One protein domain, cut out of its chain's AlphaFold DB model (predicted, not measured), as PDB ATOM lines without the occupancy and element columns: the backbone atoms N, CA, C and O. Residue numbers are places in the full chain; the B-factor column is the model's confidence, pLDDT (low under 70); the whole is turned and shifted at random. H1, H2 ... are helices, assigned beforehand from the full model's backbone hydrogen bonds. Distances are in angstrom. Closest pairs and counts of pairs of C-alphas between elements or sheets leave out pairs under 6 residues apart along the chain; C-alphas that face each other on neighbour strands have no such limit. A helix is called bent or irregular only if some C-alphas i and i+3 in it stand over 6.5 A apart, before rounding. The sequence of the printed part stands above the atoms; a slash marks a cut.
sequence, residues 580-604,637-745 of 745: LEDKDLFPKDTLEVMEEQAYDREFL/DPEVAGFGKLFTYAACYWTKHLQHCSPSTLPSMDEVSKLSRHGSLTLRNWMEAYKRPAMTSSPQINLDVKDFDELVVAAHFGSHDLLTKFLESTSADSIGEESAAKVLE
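AT A GLANCE: This is residues 580 to 604 and 637 to 745 of the 745 residues of the protein "Methyltransf_11 domain-containing protein" of Pyrenophora teres f. teres (strain 0-1) (UniProt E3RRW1). Look for a cluster of short helices: H5 has H6 and H7 side by side with it, H4 sits near the middle with H2 crossing it almost at a right angle, and the longest helix, H1, makes one end of the long axis. The printed part has 134 residues with seven named helices, H1 to H7 along the chain, and no named strand; the class is all helix. The whole is compact, with a radius of gyration of the C-alphas of 16.1 A and spans of 49 by 33 by 26 A.

HOW THE PARTS SIT: Start at H1, residues 588 to 604, which touches no helix. H4, residues 681 to 691, touches residues 648 to 652 of H2, residues 647 to 659, about perpendicular at 80 degrees; the closest C-alphas, Cys 652 and Tyr 690, are 5.0 A apart. The hub is H5, residues 710 to 717. It forms a helical hairpin with H6, residues 720 to 729, opposite ways at a shallow tilt of 8 degrees, closest at C-alphas 714 and 723, 5.4 A. H7, residues 737 to 744, touches H5 the same way at a shallow tilt of 6 degrees, closest at C-alphas 712 and 743, 5.7 A. H3, residues 669 to 675, only just touches H6, with 3 pairs of C-alphas within 8 A, closest at Met 669 and Phe 726, 6.6 A. Every O i to N i+4 pair is within hydrogen-bond range except in H2, with 7 of 9.

IN THESE COORDINATES: Find C-alpha 588 at (12.629, 41.939, 39.650); H1 runs 23.0 A from there. H2 spans 19.4 A and is irregular: C-alphas 652 and 655 are 7.3 A apart. H4 spans 15.0 A, and H7 ends at C-alpha 744, (34.446, 23.736, 33.220).

THE WHOLE: Residues 605 to 636 are not printed, and C-alphas 604 and 637 are 26.4 A apart. The link from H4 to H5, 18 residues, is long. Mean pLDDT of the printed part is 77.0; residues 592 to 604 and 730 to 738 are among those under 70.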
ATOM      1  N   LEU A 580       3.247  26.976  41.695       86.00
ATOM      2  CA  LEU A 580       4.525  27.595  42.038       86.00
ATOM      3  C   LEU A 580       5.257  28.137  40.809       86.00
ATOM      4  O   LEU A 580       6.089  29.035  40.951       86.00
ATOM      5  N   GLU A 581       4.960  27.608  39.619       85.56
ATOM      6  CA  GLU A 581       5.553  28.084  38.367       85.56
ATOM      7  C   GLU A 581       4.961  29.437  37.943       85.56
ATOM      8  O   GLU A 581       5.661  30.253  37.353       85.56
ATOM      9  N   ASP A 582       3.706  29.716  38.302       84.31
ATOM     10  CA  ASP A 582       2.998  30.935  37.887       84.31
ATOM     11  C   ASP A 582       3.209  32.139  38.827       84.31
ATOM     12  O   ASP A 582       2.781  33.258  38.525       84.31
ATOM     13  N   LYS A 583       3.864  31.939  39.978       87.31
ATOM     14  CA  LYS A 583       4.095  32.979  40.994       87.31
ATOM     15  C   LYS A 583       5.566  33.383  41.009       87.31
ATOM     16  O   LYS A 583       6.438  32.529  41.085       87.31
ATOM     17  N   ASP A 584       5.864  34.681  40.999       87.50
ATOM     18  CA  ASP A 584       7.228  35.180  41.233       87.50
ATOM     19  C   ASP A 584       7.372  35.551  42.715       87.50
ATOM     20  O   ASP A 584       6.802  36.546  43.167       87.50
ATOM     21  N   LEU A 585       8.106  34.737  43.483       85.06
ATOM     22  CA  LEU A 585       8.396  35.024  44.893       85.06
ATOM     23  C   LEU A 585       9.345  36.221  45.031       85.06
ATOM     24  O   LEU A 585       9.346  36.899  46.058       85.06
ATOM     25  N   PHE A 586      10.139  36.488  43.991       83.88
ATOM     26  CA  PHE A 586      11.157  37.525  43.987       83.88
ATOM     27  C   PHE A 586      11.010  38.451  42.764       83.88
ATOM     28  O   PHE A 586      11.870  38.443  41.873       83.88
ATOM     29  N   PRO A 587       9.955  39.291  42.699       81.88
ATOM     30  CA  PRO A 587       9.751  40.215  41.584       81.88
ATOM     31  C   PRO A 587      10.995  41.073  41.319       81.88
ATOM     32  O   PRO A 587      11.591  41.601  42.260       81.88
ATOM     33  N   LYS A 588      11.393  41.221  40.044       70.50
ATOM     34  CA  LYS A 588      12.629  41.939  39.650       70.50
ATOM     35  C   LYS A 588      12.708  43.339  40.245       70.50
ATOM     36  O   LYS A 588      13.696  43.648  40.892       70.50
ATOM     37  N   ASP A 589      11.640  44.121  40.129       71.25
ATOM     38  CA  ASP A 589      11.589  45.494  40.640       71.25
ATOM     39  C   ASP A 589      11.773  45.555  42.166       71.25
ATOM     40  O   ASP A 589      12.292  46.525  42.705       71.25
ATOM     41  N   THR A 590      11.353  44.506  42.880       70.81
ATOM     42  CA  THR A 590      11.510  44.400  44.335       70.81
ATOM     43  C   THR A 590      12.937  43.993  44.693       70.81
ATOM     44  O   THR A 590      13.547  44.627  45.545       70.81
ATOM     45  N   LEU A 591      13.504  42.999  44.000       71.19
ATOM     46  CA  LEU A 591      14.900  42.593  44.181       71.19
ATOM     47  C   LEU A 591      15.884  43.710  43.832       71.19
ATOM     48  O   LEU A 591      16.778  43.964  44.622       71.19
ATOM     49  N   GLU A 592      15.716  44.386  42.697       68.69
ATOM     50  CA  GLU A 592      16.633  45.432  42.229       68.69
ATOM     51  C   GLU A 592      16.630  46.629  43.185       68.69
ATOM     52  O   GLU A 592      17.687  47.042  43.650       68.69
ATOM     53  N   VAL A 593      15.449  47.109  43.593       64.88
ATOM     54  CA  VAL A 593      15.328  48.197  44.580       64.88
ATOM     55  C   VAL A 593      15.910  47.791  45.938       64.88
ATOM     56  O   VAL A 593      16.488  48.620  46.639       64.88
ATOM     57  N   MET A 594      15.773  46.527  46.339       62.53
ATOM     58  CA  MET A 594      16.253  46.045  47.636       62.53
ATOM     59  C   MET A 594      17.745  45.713  47.635       62.53
ATOM     60  O   MET A 594      18.402  45.942  48.646       62.53
ATOM     61  N   GLU A 595      18.289  45.210  46.530       64.75
ATOM     62  CA  GLU A 595      19.721  44.979  46.336       64.75
ATOM     63  C   GLU A 595      20.460  46.308  46.179       64.75
ATOM     64  O   GLU A 595      21.497  46.472  46.814       64.75
ATOM     65  N   GLU A 596      19.891  47.298  45.480       59.78
ATOM     66  CA  GLU A 596      20.393  48.681  45.484       59.78
ATOM     67  C   GLU A 596      20.353  49.283  46.892       59.78
ATOM     68  O   GLU A 596      21.349  49.833  47.343       59.78
ATOM     69  N   GLN A 597      19.261  49.112  47.650       54.69
ATOM     70  CA  GLN A 597      19.170  49.595  49.035       54.69
ATOM     71  C   GLN A 597      20.052  48.828  50.028       54.69
ATOM     72  O   GLN A 597      20.406  49.380  51.072       54.69
ATOM     73  N   ALA A 598      20.352  47.554  49.774       53.22
ATOM     74  CA  ALA A 598      21.262  46.745  50.580       53.22
ATOM     75  C   ALA A 598      22.712  47.105  50.267       53.22
ATOM     76  O   ALA A 598      23.501  47.230  51.199       53.22
ATOM     77  N   TYR A 599      23.030  47.361  48.996       50.84
ATOM     78  CA  TYR A 599      24.311  47.906  48.568       50.84
ATOM     79  C   TYR A 599      24.497  49.316  49.126       50.84
ATOM     80  O   TYR A 599      25.526  49.580  49.727       50.84
ATOM     81  N   ASP A 600      23.477  50.176  49.065       44.53
ATOM     82  CA  ASP A 600      23.473  51.493  49.702       44.53
ATOM     83  C   ASP A 600      23.524  51.384  51.221       44.53
ATOM     84  O   ASP A 600      24.159  52.214  51.844       44.53
ATOM     85  N   ARG A 601      22.929  50.373  51.867       43.25
ATOM     86  CA  ARG A 601      23.081  50.170  53.319       43.25
ATOM     87  C   ARG A 601      24.438  49.611  53.704       43.25
ATOM     88  O   ARG A 601      24.929  50.003  54.749       43.25
ATOM     89  N   GLU A 602      25.057  48.740  52.917       42.06
ATOM     90  CA  GLU A 602      26.433  48.277  53.141       42.06
ATOM     91  C   GLU A 602      27.454  49.373  52.815       42.06
ATOM     92  O   GLU A 602      28.452  49.504  53.525       42.06
ATOM     93  N   PHE A 603      27.173  50.204  51.808       35.38
ATOM     94  CA  PHE A 603      27.949  51.371  51.393       35.38
ATOM     95  C   PHE A 603      27.784  52.536  52.380       35.38
ATOM     96  O   PHE A 603      28.771  53.110  52.823       35.38
ATOM     97  N   LEU A 604      26.568  52.839  52.838       34.12
ATOM     98  CA  LEU A 604      26.294  53.824  53.892       34.12
ATOM     99  C   LEU A 604      26.706  53.298  55.269       34.12
ATOM    100  O   LEU A 604      27.196  54.081  56.067       34.12
ATOM    101  N   ASP A 637       8.279  36.248  52.925       77.81
ATOM    102  CA  ASP A 637       7.584  35.140  53.563       77.81
ATOM    103  C   ASP A 637       6.931  34.273  52.478       77.81
ATOM    104  O   ASP A 637       5.898  34.664  51.924       77.81
ATOM    105  N   PRO A 638       7.530  33.112  52.141       81.06
ATOM    106  CA  PRO A 638       6.973  32.204  51.145       81.06
ATOM    107  C   PRO A 638       5.543  31.770  51.478       81.06
ATOM    108  O   PRO A 638       4.743  31.568  50.570       81.06
ATOM    109  N   GLU A 639       5.185  31.668  52.760       79.56
ATOM    110  CA  GLU A 639       3.834  31.281  53.163       79.56
ATOM    111  C   GLU A 639       2.825  32.381  52.814       79.56
ATOM    112  O   GLU A 639       1.821  32.109  52.155       79.56
ATOM    113  N   VAL A 640       3.137  33.637  53.149       80.38
ATOM    114  CA  VAL A 640       2.305  34.806  52.800       80.38
ATOM    115  C   VAL A 640       2.223  35.004  51.285       80.38
ATOM    116  O   VAL A 640       1.180  35.399  50.766       80.38
ATOM    117  N   ALA A 641       3.296  34.685  50.560       79.94
ATOM    118  CA  ALA A 641       3.328  34.703  49.100       79.94
ATOM    119  C   ALA A 641       2.578  33.517  48.452       79.94
ATOM    120  O   ALA A 641       2.509  33.421  47.226       79.94
ATOM    121  N   GLY A 642       2.008  32.609  49.251       82.69
ATOM    122  CA  GLY A 642       1.225  31.477  48.767       82.69
ATOM    123  C   GLY A 642       2.067  30.360  48.146       82.69
ATOM    124  O   GLY A 642       1.568  29.666  47.261       82.69
ATOM    125  N   PHE A 643       3.323  30.210  48.577       83.94
ATOM    126  CA  PHE A 643       4.203  29.078  48.262       83.94
ATOM    127  C   PHE A 643       4.086  27.944  49.286       83.94
ATOM    128  O   PHE A 643       4.611  26.864  49.045       83.94
ATOM    129  N   GLY A 644       3.395  28.174  50.407       82.56
ATOM    130  CA  GLY A 644       3.155  27.183  51.454       82.56
ATOM    131  C   GLY A 644       4.352  26.934  52.383       82.56
ATOM    132  O   GLY A 644       5.463  27.435  52.190       82.56
ATOM    133  N   LYS A 645       4.109  26.147  53.437       80.81
ATOM    134  CA  LYS A 645       5.031  25.983  54.577       80.81
ATOM    135  C   LYS A 645       6.298  25.181  54.267       80.81
ATOM    136  O   LYS A 645       7.333  25.427  54.878       80.81
ATOM    137  N   LEU A 646       6.254  24.257  53.303       85.00
ATOM    138  CA  LEU A 646       7.386  23.377  52.978       85.00
ATOM    139  C   LEU A 646       8.379  24.005  51.982       85.00
ATOM    140  O   LEU A 646       9.506  23.520  51.863       85.00
ATOM    141  N   PHE A 647       8.016  25.100  51.304       87.94
ATOM    142  CA  PHE A 647       8.820  25.677  50.219       87.94
ATOM    143  C   PHE A 647      10.269  25.963  50.612       87.94
ATOM    144  O   PHE A 647      11.198  25.554  49.918       87.94
ATOM    145  N   THR A 648      10.477  26.612  51.762       82.19
ATOM    146  CA  THR A 648      11.827  26.964  52.234       82.19
ATOM    147  C   THR A 648      12.688  25.718  52.442       82.19
ATOM    148  O   THR A 648      13.857  25.700  52.052       82.19
ATOM    149  N   TYR A 649      12.118  24.670  53.045       81.12
ATOM    150  CA  TYR A 649      12.810  23.402  53.251       81.12
ATOM    151  C   TYR A 649      13.138  22.745  51.908       81.12
ATOM    152  O   TYR A 649      14.299  22.428  51.645       81.12
ATOM    153  N   ALA A 650      12.140  22.600  51.033       86.44
ATOM    154  CA  ALA A 650      12.317  21.965  49.736       86.44
ATOM    155  C   ALA A 650      13.410  22.672  48.921       86.44
ATOM    156  O   ALA A 650      14.386  22.031  48.535       86.44
ATOM    157  N   ALA A 651      13.328  23.999  48.772       86.44
ATOM    158  CA  ALA A 651      14.287  24.807  48.021       86.44
ATOM    159  C   ALA A 651      15.723  24.729  48.579       86.44
ATOM    160  O   ALA A 651      16.687  24.672  47.814       86.44
ATOM    161  N   CYS A 652      15.893  24.690  49.906       82.25
ATOM    162  CA  CYS A 652      17.219  24.725  50.537       82.25
ATOM    163  C   CYS A 652      17.883  23.348  50.717       82.25
ATOM    164  O   CYS A 652      19.100  23.284  50.935       82.25
ATOM    165  N   TYR A 653      17.111  22.256  50.713       81.75
ATOM    166  CA  TYR A 653      17.601  20.941  51.147       81.75
ATOM    167  C   TYR A 653      17.480  19.829  50.103       81.75
ATOM    168  O   TYR A 653      18.164  18.817  50.262       81.75
ATOM    169  N   TRP A 654      16.727  19.994  49.008       84.12
ATOM    170  CA  TRP A 654      16.632  18.943  47.984       84.12
ATOM    171  C   TRP A 654      18.002  18.587  47.375       84.12
ATOM    172  O   TRP A 654      18.349  17.410  47.304       84.12
ATOM    173  N   THR A 655      18.852  19.575  47.067       82.81
ATOM    174  CA  THR A 655      20.219  19.335  46.559       82.81
ATOM    175  C   THR A 655      21.121  18.644  47.582       82.81
ATOM    176  O   THR A 655      21.983  17.846  47.217       82.81
ATOM    177  N   LYS A 656      20.899  18.866  48.884       79.25
ATOM    178  CA  LYS A 656      21.603  18.125  49.943       79.25
ATOM    179  C   LYS A 656      21.153  16.671  49.981       79.25
ATOM    180  O   LYS A 656      21.986  15.783  50.118       79.25
ATOM    181  N   HIS A 657      19.855  16.400  49.841       80.62
ATOM    182  CA  HIS A 657      19.361  15.024  49.757       80.62
ATOM    183  C   HIS A 657      19.904  14.299  48.520       80.62
ATOM    184  O   HIS A 657      20.324  13.151  48.646       80.62
ATOM    185  N   LEU A 658      19.995  14.990  47.380       82.19
ATOM    186  CA  LEU A 658      20.589  14.475  46.144       82.19
ATOM    187  C   LEU A 658      22.031  13.979  46.339       82.19
ATOM    188  O   LEU A 658      22.365  12.892  45.874       82.19
ATOM    189  N   GLN A 659      22.859  14.717  47.086       80.81
ATOM    190  CA  GLN A 659      24.253  14.343  47.380       80.81
ATOM    191  C   GLN A 659      24.396  13.053  48.207       80.81
ATOM    192  O   GLN A 659      25.458  12.432  48.200       80.81
ATOM    193  N   HIS A 660      23.345  12.643  48.921       80.31
ATOM    194  CA  HIS A 660      23.334  11.440  49.757       80.31
ATOM    195  C   HIS A 660      22.672  10.226  49.080       80.31
ATOM    196  O   HIS A 660      22.651   9.137  49.662       80.31
ATOM    197  N   CYS A 661      22.151  10.377  47.858       81.12
ATOM    198  CA  CYS A 661      21.559   9.283  47.093       81.12
ATOM    199  C   CYS A 661      22.630   8.377  46.461       81.12
ATOM    200  O   CYS A 661      23.666   8.832  45.980       81.12
ATOM    201  N   SER A 662      22.359   7.071  46.408       81.06
ATOM    202  CA  SER A 662      23.142   6.112  45.620       81.06
ATOM    203  C   SER A 662      22.694   6.109  44.145       81.06
ATOM    204  O   SER A 662      21.569   6.531  43.856       81.06
ATOM    205  N   PRO A 663      23.487   5.552  43.202       79.12
ATOM    206  CA  PRO A 663      23.150   5.532  41.769       79.12
ATOM    207  C   PRO A 663      21.797   4.884  41.426       79.12
ATOM    208  O   PRO A 663      21.162   5.237  40.426       79.12
ATOM    209  N   SER A 664      21.346   3.945  42.268       76.88
ATOM    210  CA  SER A 664      20.059   3.241  42.163       76.88
ATOM    211  C   SER A 664      18.870   4.023  42.732       76.88
ATOM    212  O   SER A 664      17.741   3.567  42.616       76.88
ATOM    213  N   THR A 665      19.124   5.157  43.387       79.44
ATOM    214  CA  THR A 665      18.129   5.985  44.096       79.44
ATOM    215  C   THR A 665      18.115   7.440  43.609       79.44
ATOM    216  O   THR A 665      17.552   8.316  44.264       79.44
ATOM    217  N   LEU A 666      18.771   7.702  42.473       81.94
ATOM    218  CA  LEU A 666      18.759   9.005  41.814       81.94
ATOM    219  C   LEU A 666      17.352   9.329  41.276       81.94
ATOM    220  O   LEU A 666      16.645   8.407  40.862       81.94
ATOM    221  N   PRO A 667      16.962  10.616  41.268       81.75
ATOM    222  CA  PRO A 667      15.659  11.055  40.778       81.75
ATOM    223  C   PRO A 667      15.542  10.899  39.254       81.75
ATOM    224  O   PRO A 667      16.530  10.639  38.560       81.75
ATOM    225  N   SER A 668      14.324  11.066  38.731       82.50
ATOM    226  CA  SER A 668      14.093  11.091  37.286       82.50
ATOM    227  C   SER A 668      14.779  12.305  36.661       82.50
ATOM    228  O   SER A 668      14.626  13.426  37.146       82.50
ATOM    229  N   MET A 669      15.492  12.098  35.550       81.50
ATOM    230  CA  MET A 669      16.123  13.207  34.825       81.50
ATOM    231  C   MET A 669      15.091  14.193  34.278       81.50
ATOM    232  O   MET A 669      15.370  15.380  34.231       81.50
ATOM    233  N   ASP A 670      13.885  13.730  33.937       82.75
ATOM    234  CA  ASP A 670      12.795  14.597  33.476       82.75
ATOM    235  C   ASP A 670      12.361  15.605  34.556       82.75
ATOM    236  O   ASP A 670      12.153  16.779  34.267       82.75
ATOM    237  N   GLU A 671      12.287  15.172  35.819       84.19
ATOM    238  CA  GLU A 671      11.907  16.041  36.940       84.19
ATOM    239  C   GLU A 671      13.014  17.046  37.270       84.19
ATOM    240  O   GLU A 671      12.732  18.223  37.493       84.19
ATOM    241  N   VAL A 672      14.277  16.601  37.254       84.19
ATOM    242  CA  VAL A 672      15.429  17.492  37.454       84.19
ATOM    243  C   VAL A 672      15.479  18.533  36.341       84.19
ATOM    244  O   VAL A 672      15.526  19.716  36.654       84.19
ATOM    245  N   SER A 673      15.362  18.124  35.073       86.19
ATOM    246  CA  SER A 673      15.357  19.038  33.926       86.19
ATOM    247  C   SER A 673      14.212  20.049  33.983       86.19
ATOM    248  O   SER A 673      14.423  21.218  33.679       86.19
ATOM    249  N   LYS A 674      13.009  19.643  34.417       88.31
ATOM    250  CA  LYS A 674      11.885  20.571  34.636       88.31
ATOM    251  C   LYS A 674      12.201  21.607  35.713       88.31
ATOM    252  O   LYS A 674      11.938  22.789  35.511       88.31
ATOM    253  N   LEU A 675      12.780  21.170  36.831       88.88
ATOM    254  CA  LEU A 675      13.130  22.037  37.955       88.88
ATOM    255  C   LEU A 675      14.245  23.029  37.592       88.88
ATOM    256  O   LEU A 675      14.228  24.176  38.037       88.88
ATOM    257  N   SER A 676      15.203  22.589  36.775       88.62
ATOM    258  CA  SER A 676      16.354  23.376  36.335       88.62
ATOM    259  C   SER A 676      16.171  24.049  34.977       88.62
ATOM    260  O   SER A 676      17.151  24.512  34.397       88.62
ATOM    261  N   ARG A 677      14.939  24.102  34.456       88.69
ATOM    262  CA  ARG A 677      14.669  24.637  33.122       88.69
ATOM    263  C   ARG A 677      15.119  26.088  33.025       88.69
ATOM    264  O   ARG A 677      14.599  26.938  33.760       88.69
ATOM    265  N   HIS A 678      16.042  26.376  32.109       85.94
ATOM    266  CA  HIS A 678      16.608  27.716  31.978       85.94
ATOM    267  C   HIS A 678      15.512  28.766  31.733       85.94
ATOM    268  O   HIS A 678      14.619  28.592  30.902       85.94
ATOM    269  N   GLY A 679      15.565  29.863  32.491       83.00
ATOM    270  CA  GLY A 679      14.591  30.956  32.411       83.00
ATOM    271  C   GLY A 679      13.215  30.669  33.026       83.00
ATOM    272  O   GLY A 679      12.357  31.551  32.979       83.00
ATOM    273  N   SER A 680      12.982  29.488  33.614       89.56
ATOM    274  CA  SER A 680      11.735  29.204  34.334       89.56
ATOM    275  C   SER A 680      11.643  29.975  35.656       89.56
ATOM    276  O   SER A 680      12.648  30.218  36.332       89.56
ATOM    277  N   LEU A 681      10.418  30.338  36.054       89.06
ATOM    278  CA  LEU A 681      10.167  30.927  37.372       89.06
ATOM    279  C   LEU A 681      10.461  29.931  38.493       89.06
ATOM    280  O   LEU A 681      10.986  30.332  39.525       89.06
ATOM    281  N   THR A 682      10.237  28.637  38.265       90.62
ATOM    282  CA  THR A 682      10.590  27.566  39.204       90.62
ATOM    283  C   THR A 682      12.078  27.572  39.551       90.62
ATOM    284  O   THR A 682      12.424  27.652  40.733       90.62
ATOM    285  N   LEU A 683      12.961  27.568  38.542       90.62
ATOM    286  CA  LEU A 683      14.410  27.654  38.746       90.62
ATOM    287  C   LEU A 683      14.776  28.935  39.502       90.62
ATOM    288  O   LEU A 683      15.562  28.897  40.447       90.62
ATOM    289  N   ARG A 684      14.178  30.066  39.121       89.56
ATOM    290  CA  ARG A 684      14.454  31.358  39.751       89.56
ATOM    291  C   ARG A 684      14.027  31.399  41.217       89.56
ATOM    292  O   ARG A 684      14.845  31.729  42.069       89.56
ATOM    293  N   ASN A 685      12.782  31.038  41.520       91.44
ATOM    294  CA  ASN A 685      12.239  31.001  42.876       91.44
ATOM    295  C   ASN A 685      13.062  30.068  43.767       91.44
ATOM    296  O   ASN A 685      13.418  30.439  44.886       91.44
ATOM    297  N   TRP A 686      13.407  28.880  43.264       91.19
ATOM    298  CA  TRP A 686      14.271  27.948  43.979       91.19
ATOM    299  C   TRP A 686      15.659  28.550  44.235       91.19
ATOM    300  O   TRP A 686      16.099  28.582  45.383       91.19
ATOM    301  N   MET A 687      16.350  29.033  43.205       88.50
ATOM    302  CA  MET A 687      17.737  29.486  43.331       88.50
ATOM    303  C   MET A 687      17.865  30.772  44.150       88.50
ATOM    304  O   MET A 687      18.796  30.896  44.946       88.50
ATOM    305  N   GLU A 688      16.922  31.709  44.037       88.00
ATOM    306  CA  GLU A 688      16.923  32.914  44.871       88.00
ATOM    307  C   GLU A 688      16.609  32.593  46.341       88.00
ATOM    308  O   GLU A 688      17.213  33.198  47.233       88.00
ATOM    309  N   ALA A 689      15.758  31.593  46.610       85.31
ATOM    310  CA  ALA A 689      15.529  31.063  47.955       85.31
ATOM    311  C   ALA A 689      16.746  30.285  48.489       85.31
ATOM    312  O   ALA A 689      17.112  30.432  49.654       85.31
ATOM    313  N   TYR A 690      17.424  29.508  47.641       82.50
ATOM    314  CA  TYR A 690      18.655  28.792  47.986       82.50
ATOM    315  C   TYR A 690      19.784  29.766  48.346       82.50
ATOM    316  O   TYR A 690      20.494  29.560  49.331       82.50
ATOM    317  N   LYS A 691      19.902  30.876  47.604       81.00
ATOM    318  CA  LYS A 691      20.805  31.993  47.918       81.00
ATOM    319  C   LYS A 691      20.433  32.721  49.207       81.00
ATOM    320  O   LYS A 691      21.318  33.315  49.828       81.00
ATOM    321  N   ARG A 692      19.153  32.665  49.606       76.38
ATOM    322  CA  ARG A 692      18.590  33.341  50.784       76.38
ATOM    323  C   ARG A 692      17.952  32.377  51.799       76.38
ATOM    324  O   ARG A 692      16.761  32.509  52.069       76.38
ATOM    325  N   PRO A 693      18.683  31.453  52.461       67.62
ATOM    326  CA  PRO A 693      18.063  30.488  53.387       67.62
ATOM    327  C   PRO A 693      17.326  31.119  54.586       67.62
ATOM    328  O   PRO A 693      16.496  30.472  55.233       67.62
ATOM    329  N   ALA A 694      17.653  32.374  54.918       64.25
ATOM    330  CA  ALA A 694      16.984  33.159  55.957       64.25
ATOM    331  C   ALA A 694      15.775  33.971  55.443       64.25
ATOM    332  O   ALA A 694      15.072  34.562  56.257       64.25
ATOM    333  N   MET A 695      15.520  33.972  54.130       73.62
ATOM    334  CA  MET A 695      14.499  34.775  53.440       73.62
ATOM    335  C   MET A 695      14.622  36.285  53.695       73.62
ATOM    336  O   MET A 695      13.645  37.000  53.910       73.62
ATOM    337  N   THR A 696      15.860  36.771  53.694       73.69
ATOM    338  CA  THR A 696      16.213  38.190  53.832       73.69
ATOM    339  C   THR A 696      16.594  38.775  52.483       73.69
ATOM    340  O   THR A 696      17.093  38.047  51.635       73.69
ATOM    341  N   SER A 697      16.475  40.088  52.325       69.75
ATOM    342  CA  SER A 697      16.854  40.842  51.122       69.75
ATOM    343  C   SER A 697      18.269  40.515  50.637       69.75
ATOM    344  O   SER A 697      18.482  40.239  49.457       69.75
ATOM    345  N   SER A 698      19.233  40.486  51.562       68.31
ATOM    346  CA  SER A 698      20.637  40.226  51.248       68.31
ATOM    347  C   SER A 698      20.893  38.732  50.992       68.31
ATOM    348  O   SER A 698      20.563  37.913  51.860       68.31
ATOM    349  N   PRO A 699      21.515  38.358  49.856       69.75
ATOM    350  CA  PRO A 699      21.918  36.978  49.604       69.75
ATOM    351  C   PRO A 699      23.032  36.544  50.568       69.75
ATOM    352  O   PRO A 699      23.976  37.289  50.821       69.75
ATOM    353  N   GLN A 700      22.948  35.318  51.095       71.56
ATOM    354  CA  GLN A 700      24.012  34.716  51.916       71.56
ATOM    355  C   GLN A 700      24.948  33.808  51.116       71.56
ATOM    356  O   GLN A 700      26.024  33.455  51.602       71.56
ATOM    357  N   ILE A 701      24.541  33.412  49.910       68.88
ATOM    358  CA  ILE A 701      25.352  32.612  48.994       68.88
ATOM    359  C   ILE A 701      25.569  33.423  47.720       68.88
ATOM    360  O   ILE A 701      24.613  33.894  47.101       68.88
ATOM    361  N   ASN A 702      26.836  33.584  47.339       75.81
ATOM    362  CA  ASN A 702      27.216  34.310  46.137       75.81
ATOM    363  C   ASN A 702      27.083  33.400  44.907       75.81
ATOM    364  O   ASN A 702      27.972  32.592  44.648       75.81
ATOM    365  N   LEU A 703      25.955  33.507  44.205       79.56
ATOM    366  CA  LEU A 703      25.641  32.783  42.972       79.56
ATOM    367  C   LEU A 703      24.830  33.701  42.049       79.56
ATOM    368  O   LEU A 703      23.906  34.375  42.519       79.56
ATOM    369  N   ASP A 704      25.122  33.702  40.751       82.38
ATOM    370  CA  ASP A 704      24.239  34.317  39.756       82.38
ATOM    371  C   ASP A 704      23.272  33.256  39.227       82.38
ATOM    372  O   ASP A 704      23.678  32.240  38.677       82.38
ATOM    373  N   VAL A 705      21.971  33.480  39.417       82.19
ATOM    374  CA  VAL A 705      20.923  32.541  38.997       82.19
ATOM    375  C   VAL A 705      20.868  32.408  37.475       82.19
ATOM    376  O   VAL A 705      20.479  31.360  36.969       82.19
ATOM    377  N   LYS A 706      21.285  33.444  36.737       83.25
ATOM    378  CA  LYS A 706      21.276  33.449  35.267       83.25
ATOM    379  C   LYS A 706      22.285  32.478  34.662       83.25
ATOM    380  O   LYS A 706      22.123  32.094  33.507       83.25
ATOM    381  N   ASP A 707      23.291  32.076  35.433       84.56
ATOM    382  CA  ASP A 707      24.312  31.130  34.987       84.56
ATOM    383  C   ASP A 707      23.877  29.673  35.099       84.56
ATOM    384  O   ASP A 707      24.577  28.794  34.604       84.56
ATOM    385  N   PHE A 708      22.722  29.407  35.713       85.88
ATOM    386  CA  PHE A 708      22.229  28.052  35.892       85.88
ATOM    387  C   PHE A 708      21.272  27.648  34.769       85.88
ATOM    388  O   PHE A 708      20.318  28.346  34.413       85.88
ATOM    389  N   ASP A 709      21.541  26.465  34.243       85.50
ATOM    390  CA  ASP A 709      20.691  25.685  33.357       85.50
ATOM    391  C   ASP A 709      20.714  24.220  33.816       85.50
ATOM    392  O   ASP A 709      21.299  23.879  34.852       85.50
ATOM    393  N   GLU A 710      20.067  23.338  33.063       86.62
ATOM    394  CA  GLU A 710      19.945  21.928  33.405       86.62
ATOM    395  C   GLU A 710      21.304  21.229  33.556       86.62
ATOM    396  O   GLU A 710      21.493  20.424  34.474       86.62
ATOM    397  N   LEU A 711      22.274  21.576  32.706       84.50
ATOM    398  CA  LEU A 711      23.608  20.993  32.739       84.50
ATOM    399  C   LEU A 711      24.424  21.539  33.917       84.50
ATOM    400  O   LEU A 711      25.055  20.760  34.635       84.50
ATOM    401  N   VAL A 712      24.391  22.853  34.148       85.06
ATOM    402  CA  VAL A 712      25.102  23.499  35.260       85.06
ATOM    403  C   VAL A 712      24.544  23.017  36.599       85.06
ATOM    404  O   VAL A 712      25.316  22.719  37.506       85.06
ATOM    405  N   VAL A 713      23.226  22.837  36.733       84.19
ATOM    406  CA  VAL A 713      22.616  22.257  37.943       84.19
ATOM    407  C   VAL A 713      23.061  20.806  38.146       84.19
ATOM    408  O   VAL A 713      23.457  20.441  39.260       84.19
ATOM    409  N   ALA A 714      23.046  19.985  37.090       83.38
ATOM    410  CA  ALA A 714      23.491  18.595  37.161       83.38
ATOM    411  C   ALA A 714      24.981  18.475  37.528       83.38
ATOM    412  O   ALA A 714      25.347  17.582  38.289       83.38
ATOM    413  N   ALA A 715      25.827  19.383  37.039       83.62
ATOM    414  CA  ALA A 715      27.254  19.405  37.339       83.62
ATOM    415  C   ALA A 715      27.571  19.981  38.730       83.62
ATOM    416  O   ALA A 715      28.399  19.429  39.452       83.62
ATOM    417  N   HIS A 716      26.910  21.073  39.120       83.00
ATOM    418  CA  HIS A 716      27.200  21.799  40.356       83.00
ATOM    419  C   HIS A 716      26.630  21.100  41.597       83.00
ATOM    420  O   HIS A 716      27.278  21.057  42.644       83.00
ATOM    421  N   PHE A 717      25.415  20.546  41.501       82.31
ATOM    422  CA  PHE A 717      24.723  19.922  42.635       82.31
ATOM    423  C   PHE A 717      24.630  18.394  42.545       82.31
ATOM    424  O   PHE A 717      24.397  17.743  43.569       82.31
ATOM    425  N   GLY A 718      24.779  17.818  41.350       76.69
ATOM    426  CA  GLY A 718      24.646  16.383  41.111       76.69
ATOM    427  C   GLY A 718      25.907  15.570  41.404       76.69
ATOM    428  O   GLY A 718      27.000  16.091  41.613       76.69
ATOM    429  N   SER A 719      25.750  14.246  41.426       79.94
ATOM    430  CA  SER A 719      26.879  13.314  41.443       79.94
ATOM    431  C   SER A 719      27.407  13.074  40.027       79.94
ATOM    432  O   SER A 719      26.706  13.315  39.043       79.94
ATOM    433  N   HIS A 720      28.613  12.507  39.915       80.19
ATOM    434  CA  HIS A 720      29.148  12.073  38.621       80.19
ATOM    435  C   HIS A 720      28.169  11.140  37.887       80.19
ATOM    436  O   HIS A 720      28.005  11.255  36.680       80.19
ATOM    437  N   ASP A 721      27.475  10.250  38.602       81.12
ATOM    438  CA  ASP A 721      26.489   9.345  38.003       81.12
ATOM    439  C   ASP A 721      25.258  10.083  37.459       81.12
ATOM    440  O   ASP A 721      24.715   9.695  36.425       81.12
ATOM    441  N   LEU A 722      24.806  11.143  38.139       80.44
ATOM    442  CA  LEU A 722      23.696  11.973  37.667       80.44
ATOM    443  C   LEU A 722      24.100  12.758  36.418       80.44
ATOM    444  O   LEU A 722      23.346  12.780  35.450       80.44
ATOM    445  N   LEU A 723      25.298  13.347  36.419       82.88
ATOM    446  CA  LEU A 723      25.833  14.062  35.263       82.88
ATOM    447  C   LEU A 723      26.013  13.121  34.064       82.88
ATOM    448  O   LEU A 723      25.603  13.460  32.960       82.88
ATOM    449  N   THR A 724      26.542  11.911  34.275       83.25
ATOM    450  CA  THR A 724      26.634  10.894  33.218       83.25
ATOM    451  C   THR A 724      25.253  10.549  32.663       83.25
ATOM    452  O   THR A 724      25.069  10.588  31.451       83.25
ATOM    453  N   LYS A 725      24.261  10.280  33.524       81.38
ATOM    454  CA  LYS A 725      22.883  10.005  33.079       81.38
ATOM    455  C   LYS A 725      22.276  11.178  32.312       81.38
ATOM    456  O   LYS A 725      21.605  10.953  31.309       81.38
ATOM    457  N   PHE A 726      22.519  12.413  32.756       82.00
ATOM    458  CA  PHE A 726      22.077  13.615  32.054       82.00
ATOM    459  C   PHE A 726      22.662  13.663  30.641       82.00
ATOM    460  O   PHE A 726      21.906  13.762  29.675       82.00
ATOM    461  N   LEU A 727      23.981  13.497  30.515       81.62
ATOM    462  CA  LEU A 727      24.695  13.500  29.235       81.62
ATOM    463  C   LEU A 727      24.294  12.332  28.320       81.62
ATOM    464  O   LEU A 727      24.270  12.496  27.107       81.62
ATOM    465  N   GLU A 728      23.950  11.168  28.873       81.88
ATOM    466  CA  GLU A 728      23.442  10.020  28.106       81.88
ATOM    467  C   GLU A 728      22.004  10.230  27.608       81.88
ATOM    468  O   GLU A 728      21.630   9.717  26.553       81.88
ATOM    469  N   SER A 729      21.191  10.973  28.365       74.31
ATOM    470  CA  SER A 729      19.792  11.272  28.025       74.31
ATOM    471  C   SER A 729      19.613  12.481  27.099       74.31
ATOM    472  O   SER A 729      18.539  12.655  26.524       74.31
ATOM    473  N   THR A 730      20.658  13.294  26.937       69.50
ATOM    474  CA  THR A 730      20.629  14.584  26.237       69.50
ATOM    475  C   THR A 730      21.445  14.488  24.947       69.50
ATOM    476  O   THR A 730      22.553  13.957  24.947       69.50
ATOM    477  N   SER A 731      20.925  14.969  23.811       66.38
ATOM    478  CA  SER A 731      21.689  14.935  22.554       66.38
ATOM    479  C   SER A 731      22.822  15.965  22.584       66.38
ATOM    480  O   SER A 731      22.635  17.081  23.063       66.38
ATOM    481  N   ALA A 732      23.991  15.625  22.032       58.62
ATOM    482  CA  ALA A 732      25.152  16.525  22.007       58.62
ATOM    483  C   ALA A 732      24.854  17.888  21.343       58.62
ATOM    484  O   ALA A 732      25.426  18.894  21.745       58.62
ATOM    485  N   ASP A 733      23.913  17.931  20.394       56.12
ATOM    486  CA  ASP A 733      23.483  19.155  19.700       56.12
ATOM    487  C   ASP A 733      22.594  20.084  20.556       56.12
ATOM    488  O   ASP A 733      22.311  21.208  20.148       56.12
ATOM    489  N   SER A 734      22.117  19.622  21.717       60.78
ATOM    490  CA  SER A 734      21.242  20.393  22.619       60.78
ATOM    491  C   SER A 734      21.981  21.076  23.774       60.78
ATOM    492  O   SER A 734      21.386  21.888  24.478       60.78
ATOM    493  N   ILE A 735      23.278  20.797  23.943       65.25
ATOM    494  CA  ILE A 735      24.131  21.430  24.953       65.25
ATOM    495  C   ILE A 735      24.844  22.621  24.306       65.25
ATOM    496  O   ILE A 735      25.669  22.444  23.411       65.25
ATOM    497  N   GLY A 736      24.533  23.841  24.747       68.38
ATOM    498  CA  GLY A 736      25.198  25.049  24.254       68.38
ATOM    499  C   GLY A 736      26.678  25.110  24.658       68.38
ATOM    500  O   GLY A 736      27.039  24.720  25.769       68.38
ATOM    501  N   GLU A 737      27.539  25.645  23.783       66.38
ATOM    502  CA  GLU A 737      28.977  25.836  24.070       66.38
ATOM    503  C   GLU A 737      29.215  26.693  25.329       66.38
ATOM    504  O   GLU A 737      30.165  26.451  26.072       66.38
ATOM    505  N   GLU A 738      28.328  27.655  25.606       68.81
ATOM    506  CA  GLU A 738      28.382  28.513  26.797       68.81
ATOM    507  C   GLU A 738      28.104  27.732  28.093       68.81
ATOM    508  O   GLU A 738      28.840  27.877  29.066       68.81
ATOM    509  N   SER A 739      27.106  26.843  28.098       71.50
ATOM    510  CA  SER A 739      26.796  25.963  29.234       71.50
ATOM    511  C   SER A 739      27.948  25.005  29.533       71.50
ATOM    512  O   SER A 739      28.317  24.803  30.686       71.50
ATOM    513  N   ALA A 740      28.572  24.446  28.490       71.38
ATOM    514  CA  ALA A 740      29.739  23.581  28.643       71.38
ATOM    515  C   ALA A 740      30.955  24.338  29.205       71.38
ATOM    516  O   ALA A 740      31.688  23.786  30.024       71.38
ATOM    517  N   ALA A 741      31.158  25.599  28.807       65.62
ATOM    518  CA  ALA A 741      32.204  26.452  29.368       65.62
ATOM    519  C   ALA A 741      31.957  26.757  30.856       65.62
ATOM    520  O   ALA A 741      32.873  26.594  31.656       65.62
ATOM    521  N   LYS A 742      30.715  27.087  31.242       75.38
ATOM    522  CA  LYS A 742      30.317  27.353  32.641       75.38
ATOM    523  C   LYS A 742      30.483  26.153  33.577       75.38
ATOM    524  O   LYS A 742      30.671  26.332  34.769       75.38
ATOM    525  N   VAL A 743      30.404  24.931  33.052       73.69
ATOM    526  CA  VAL A 743      30.643  23.692  33.818       73.69
ATOM    527  C   VAL A 743      32.136  23.428  34.049       73.69
ATOM    528  O   VAL A 743      32.499  22.720  34.988       73.69
ATOM    529  N   LEU A 744      32.996  23.925  33.156       65.12
ATOM    530  CA  LEU A 744      34.446  23.736  33.220       65.12
ATOM    531  C   LEU A 744      35.148  24.778  34.106       65.12
ATOM    532  O   LEU A 744      36.255  24.498  34.578       65.12
ATOM    533  N   GLU A 745      34.534  25.949  34.289       55.31
ATOM    534  CA  GLU A 745      34.917  26.987  35.263       55.31
ATOM    535  C   GLU A 745      34.486  26.622  36.690       55.31
ATOM    536  O   GLU A 745      35.295  26.879  37.617       55.31
TER     537      GLU A 745